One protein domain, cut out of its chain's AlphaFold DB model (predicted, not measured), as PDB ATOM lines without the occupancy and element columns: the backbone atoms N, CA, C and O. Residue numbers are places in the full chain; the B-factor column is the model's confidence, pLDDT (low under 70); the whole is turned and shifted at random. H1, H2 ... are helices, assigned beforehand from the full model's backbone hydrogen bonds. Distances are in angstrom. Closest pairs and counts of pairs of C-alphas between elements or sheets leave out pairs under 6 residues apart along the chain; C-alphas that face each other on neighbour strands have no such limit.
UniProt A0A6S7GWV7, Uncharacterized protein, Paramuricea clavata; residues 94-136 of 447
ATOM      1  N   PRO A  94     165.072 146.092 173.439       76.44
ATOM      2  CA  PRO A  94     166.360 146.125 174.129       76.44
ATOM      3  C   PRO A  94     166.260 145.783 175.627       76.44
ATOM      4  O   PRO A  94     165.288 146.129 176.304       76.44
ATOM      5  N   GLY A  95     167.277 145.108 176.171       69.94
ATOM      6  CA  GLY A  95     167.258 144.595 177.551       69.94
ATOM      7  C   GLY A  95     167.123 145.670 178.641       69.94
ATOM      8  O   GLY A  95     166.551 145.406 179.704       69.94
ATOM      9  N   ASP A  96     167.593 146.894 178.386       77.81
ATOM     10  CA  ASP A  96     167.388 148.045 179.274       77.81
ATOM     11  C   ASP A  96     165.908 148.444 179.333       77.81
ATOM     12  O   ASP A  96     165.362 148.648 180.421       77.81
ATOM     13  N   ILE A  97     165.232 148.459 178.184       81.88
ATOM     14  CA  ILE A  97     163.800 148.745 178.079       81.88
ATOM     15  C   ILE A  97     162.977 147.627 178.727       81.88
ATOM     16  O   ILE A  97     162.066 147.920 179.502       81.88
ATOM     17  N   GLN A  98     163.339 146.356 178.515       74.88
ATOM     18  CA  GLN A  98     162.693 145.222 179.193       74.88
ATOM     19  C   GLN A  98     162.788 145.345 180.721       74.88
ATOM     20  O   GLN A  98     161.790 145.192 181.428       74.88
ATOM     21  N   SER A  99     163.971 145.687 181.238       75.31
ATOM     22  CA  SER A  99     164.200 145.869 182.678       75.31
ATOM     23  C   SER A  99     163.382 147.031 183.250       75.31
ATOM     24  O   SER A  99     162.873 146.956 184.373       75.31
ATOM     25  N   ARG A 100     163.233 148.123 182.491       84.12
ATOM     26  CA  ARG A 100     162.383 149.260 182.872       84.12
ATOM     27  C   ARG A 100     160.903 148.894 182.849       84.12
ATOM     28  O   ARG A 100     160.193 149.245 183.790       84.12
ATOM     29  N   TRP A 101     160.464 148.129 181.855       84.69
ATOM     30  CA  TRP A 101     159.088 147.650 181.763       84.69
ATOM     31  C   TRP A 101     158.726 146.702 182.913       84.69
ATOM     32  O   TRP A 101     157.670 146.840 183.521       84.69
ATOM     33  N   GLN A 102     159.628 145.802 183.317       77.75
ATOM     34  CA  GLN A 102     159.419 144.951 184.497       77.75
ATOM     35  C   GLN A 102     159.204 145.770 185.779       77.75
ATOM     36  O   GLN A 102     158.304 145.478 186.570       77.75
ATOM     37  N   LYS A 103     159.996 146.834 185.973       82.31
ATOM     38  CA  LYS A 103     159.813 147.771 187.094       82.31
ATOM     39  C   LYS A 103     158.485 148.524 186.991       82.31
ATOM     40  O   LYS A 103     157.842 148.746 188.015       82.31
ATOM     41  N   HIS A 104     158.084 148.899 185.779       84.25
ATOM     42  CA  HIS A 104     156.809 149.552 185.508       84.25
ATOM     43  C   HIS A 104     155.624 148.649 185.885       84.25
ATOM     44  O   HIS A 104     154.795 149.042 186.699       84.25
ATOM     45  N   ILE A 105     155.616 147.393 185.421       77.56
ATOM     46  CA  ILE A 105     154.607 146.385 185.786       77.56
ATOM     47  C   ILE A 105     154.521 146.215 187.307       77.56
ATOM     48  O   ILE A 105     153.425 146.185 187.863       77.56
ATOM     49  N   PHE A 106     155.660 146.104 187.999       79.69
ATOM     50  CA  PHE A 106     155.671 145.968 189.458       79.69
ATOM     51  C   PHE A 106     154.994 147.158 190.157       79.69
ATOM     52  O   PHE A 106     154.219 146.968 191.095       79.69
ATOM     53  N   ARG A 107     155.252 148.387 189.690       85.00
ATOM     54  CA  ARG A 107     154.616 149.602 190.224       85.00
ATOM     55  C   ARG A 107     153.121 149.641 189.919       85.00
ATOM     56  O   ARG A 107     152.345 149.905 190.831       85.00
ATOM     57  N   TYR A 108     152.737 149.313 188.690       80.50
ATOM     58  CA  TYR A 108     151.344 149.254 188.253       80.50
ATOM     59  C   TYR A 108     150.525 148.289 189.127       80.50
ATOM     60  O   TYR A 108     149.496 148.665 189.683       80.50
ATOM     61  N   LYS A 109     151.050 147.077 189.368       74.94
ATOM     62  CA  LYS A 109     150.441 146.070 190.260       74.94
ATOM     63  C   LYS A 109     150.281 146.545 191.700       74.94
ATOM     64  O   LYS A 109     149.318 146.192 192.367       74.94
ATOM     65  N   LYS A 110     151.240 147.325 192.203       81.19
ATOM     66  CA  LYS A 110     151.182 147.863 193.567       81.19
ATOM     67  C   LYS A 110     150.075 148.916 193.721       81.19
ATOM     68  O   LYS A 110     149.568 149.090 194.822       81.19
ATOM     69  N   GLN A 111     149.744 149.632 192.648       78.56
ATOM     70  CA  GLN A 111     148.765 150.722 192.657       78.56
ATOM     71  C   GLN A 111     147.345 150.255 192.310       78.56
ATOM     72  O   GLN A 111     146.385 150.841 192.799       78.56
ATOM     73  N   GLN A 112     147.203 149.191 191.514       69.44
ATOM     74  CA  GLN A 112     145.912 148.597 191.159       69.44
ATOM     75  C   GLN A 112     145.828 147.170 191.703       69.44
ATOM     76  O   GLN A 112     146.374 146.237 191.119       69.44
ATOM     77  N   ALA A 113     145.132 147.008 192.831       54.44
ATOM     78  CA  ALA A 113     145.106 145.769 193.613       54.44
ATOM     79  C   ALA A 113     144.459 144.555 192.909       54.44
ATOM     80  O   ALA A 113     144.565 143.445 193.419       54.44
ATOM     81  N   GLU A 114     143.817 144.741 191.752       55.81
ATOM     82  CA  GLU A 114     143.018 143.700 191.084       55.81
ATOM     83  C   GLU A 114     143.509 143.342 189.667       55.81
ATOM     84  O   GLU A 114     142.946 142.474 189.005       55.81
ATOM     85  N   VAL A 115     144.585 143.977 189.179       57.19
ATOM     86  CA  VAL A 115     145.074 143.767 187.807       57.19
ATOM     87  C   VAL A 115     146.404 143.012 187.806       57.19
ATOM     88  O   VAL A 115     147.470 143.561 188.082       57.19
ATOM     89  N   ASP A 116     146.345 141.739 187.408       54.75
ATOM     90  CA  ASP A 116     147.502 140.831 187.333       54.75
ATOM     91  C   ASP A 116     148.581 141.271 186.332       54.75
ATOM     92  O   ASP A 116     149.720 140.792 186.399       54.75
ATOM     93  N   TYR A 117     148.248 142.144 185.379       61.25
ATOM     94  CA  TYR A 117     149.164 142.633 184.352       61.25
ATOM     95  C   TYR A 117     148.570 143.837 183.597       61.25
ATOM     96  O   TYR A 117     147.391 143.767 183.234       61.25
ATOM     97  N   PRO A 118     149.351 144.898 183.315       68.44
ATOM     98  CA  PRO A 118     148.849 146.105 182.660       68.44
ATOM     99  C   PRO A 118     148.327 145.850 181.230       68.44
ATOM    100  O   PRO A 118     148.886 145.021 180.506       68.44
ATOM    101  N   PRO A 119     147.269 146.555 180.790       71.50
ATOM    102  CA  PRO A 119     146.748 146.436 179.428       71.50
ATOM    103  C   PRO A 119     147.770 146.914 178.384       71.50
ATOM    104  O   PRO A 119     148.695 147.661 178.690       71.50
ATOM    105  N   PHE A 120     147.593 146.527 177.116       67.31
ATOM    106  CA  PHE A 120     148.503 146.945 176.041       67.31
ATOM    107  C   PHE A 120     148.547 148.471 175.847       67.31
ATOM    108  O   PHE A 120     149.586 149.010 175.487       67.31
ATOM    109  N   SER A 121     147.455 149.181 176.143       69.81
ATOM    110  CA  SER A 121     147.434 150.650 176.138       69.81
ATOM    111  C   SER A 121     148.482 151.246 177.079       69.81
ATOM    112  O   SER A 121     149.160 152.193 176.706       69.81
ATOM    113  N   GLU A 122     148.681 150.641 178.251       79.25
ATOM    114  CA  GLU A 122     149.705 151.054 179.214       79.25
ATOM    115  C   GLU A 122     151.119 150.816 178.674       79.25
ATOM    116  O   GLU A 122     152.031 151.610 178.884       79.25
ATOM    117  N   PHE A 123     151.302 149.716 177.940       77.06
ATOM    118  CA  PHE A 123     152.563 149.426 177.270       77.06
ATOM    119  C   PHE A 123     152.875 150.456 176.177       77.06
ATOM    120  O   PHE A 123     154.012 150.911 176.077       77.06
ATOM    121  N   VAL A 124     151.878 150.872 175.390       77.19
ATOM    122  CA  VAL A 124     152.050 151.928 174.381       77.19
ATOM    123  C   VAL A 124     152.438 153.253 175.037       77.19
ATOM    124  O   VAL A 124     153.414 153.861 174.599       77.19
ATOM    125  N   THR A 125     151.748 153.659 176.108       82.25
ATOM    126  CA  THR A 125     152.090 154.867 176.880       82.25
ATOM    127  C   THR A 125     153.532 154.810 177.383       82.25
ATOM    128  O   THR A 125     154.304 155.739 177.162       82.25
ATOM    129  N   PHE A 126     153.945 153.680 177.959       86.75
ATOM    130  CA  PHE A 126     155.317 153.477 178.418       86.75
ATOM    131  C   PHE A 126     156.360 153.627 177.295       86.75
ATOM    132  O   PHE A 126     157.394 154.263 177.491       86.75
ATOM    133  N   ILE A 127     156.115 153.064 176.107       82.81
ATOM    134  CA  ILE A 127     157.035 153.208 174.968       82.81
ATOM    135  C   ILE A 127     157.083 154.658 174.467       82.81
ATOM    136  O   ILE A 127     158.158 155.145 174.113       82.81
ATOM    137  N   GLN A 128     155.950 155.363 174.463       82.38
ATOM    138  CA  GLN A 128     155.894 156.781 174.099       82.38
ATOM    139  C   GLN A 128     156.707 157.644 175.071       82.38
ATOM    140  O   GLN A 128     157.506 158.465 174.623       82.38
ATOM    141  N   GLU A 129     156.587 157.412 176.379       85.44
ATOM    142  CA  GLU A 129     157.392 158.096 177.401       85.44
ATOM    143  C   GLU A 129     158.892 157.854 177.207       85.44
ATOM    144  O   GLU A 129     159.684 158.795 177.245       85.44
ATOM    145  N   LEU A 130     159.294 156.610 176.921       84.12
ATOM    146  CA  LEU A 130     160.692 156.290 176.617       84.12
ATOM    147  C   LEU A 130     161.198 156.984 175.356       84.12
ATOM    148  O   LEU A 130     162.348 157.416 175.315       84.12
ATOM    149  N   SER A 131     160.362 157.069 174.321       80.62
ATOM    150  CA  SER A 131     160.706 157.782 173.095       80.62
ATOM    151  C   SER A 131     160.938 159.265 173.373       80.62
ATOM    152  O   SER A 131     161.889 159.836 172.849       80.62
ATOM    153  N   LEU A 132     160.106 159.892 174.209       81.19
ATOM    154  CA  LEU A 132     160.284 161.291 174.601       81.19
ATOM    155  C   LEU A 132     161.559 161.484 175.427       81.19
ATOM    156  O   LEU A 132     162.353 162.357 175.108       81.19
ATOM    157  N   GLU A 133     161.800 160.627 176.420       80.56
ATOM    158  CA  GLU A 133     162.995 160.698 177.268       80.56
ATOM    159  C   GLU A 133     164.294 160.560 176.464       80.56
ATOM    160  O   GLU A 133     165.247 161.299 176.692       80.56
ATOM    161  N   ARG A 134     164.353 159.616 175.517       76.81
ATOM    162  CA  ARG A 134     165.576 159.363 174.736       76.81
ATOM    163  C   ARG A 134     165.829 160.388 173.638       76.81
ATOM    164  O   ARG A 134     166.970 160.517 173.209       76.81
ATOM    165  N   ASN A 135     164.784 161.069 173.179       75.12
ATOM    166  CA  ASN A 135     164.886 162.121 172.172       75.12
ATOM    167  C   ASN A 135     164.916 163.528 172.791       75.12
ATOM    168  O   ASN A 135     164.955 164.495 172.035       75.12
ATOM    169  N   ASP A 136     164.884 163.664 174.123       79.19
ATOM    170  CA  ASP A 136     164.975 164.962 174.795       79.19
ATOM    171  C   ASP A 136     166.389 165.539 174.616       79.19
ATOM    172  O   ASP A 136     167.345 164.988 175.179       79.19
TER     173      ASP A 136
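This is residues 94 to 136 of the 447 residues of an uncharacterized protein of Paramuricea clavata (UniProt A0A6S7GWV7). What is the shape? Two helices, H1 and H2, run opposite ways and cross loosely, with a loop joining the end of H1 to the start of H2. Residues 110 to 115 and 131 to 136 stick out. What is printed? The printed part has 43 residues with two named helices, H1 then H2, and no named strand: all helix. How compact is it? It is only just compact, close to loose, with a radius of gyration of the C-alphas of 11.0 A, and spans 34 by 19 by 14 A.

How do H1, residues 95 to 111, and H2, residues 120 to 135, stand? They are close but not clearly touching; their closest C-alphas, Trp 101 and Phe 126, are 7.7 A apart. At what angle? Their lines make a steep tilt of 51 degrees, opposite ways. What of their backbones? In H1 and H2 every O i to N i+4 pair is within hydrogen-bond range.

Where does H1 begin? C-alpha 95 is at (167.258, 144.595, 177.551), and H1 is 24.7 A long. Where does H2 end? C-alpha 135 is at (164.886, 162.121, 172.172), and H2 is 22.7 A long.

Is it cut? The printed part has no cut, and the link is short. Where is confidence low? Residues 95, 112 to 118 and 120 to 121 are under 70.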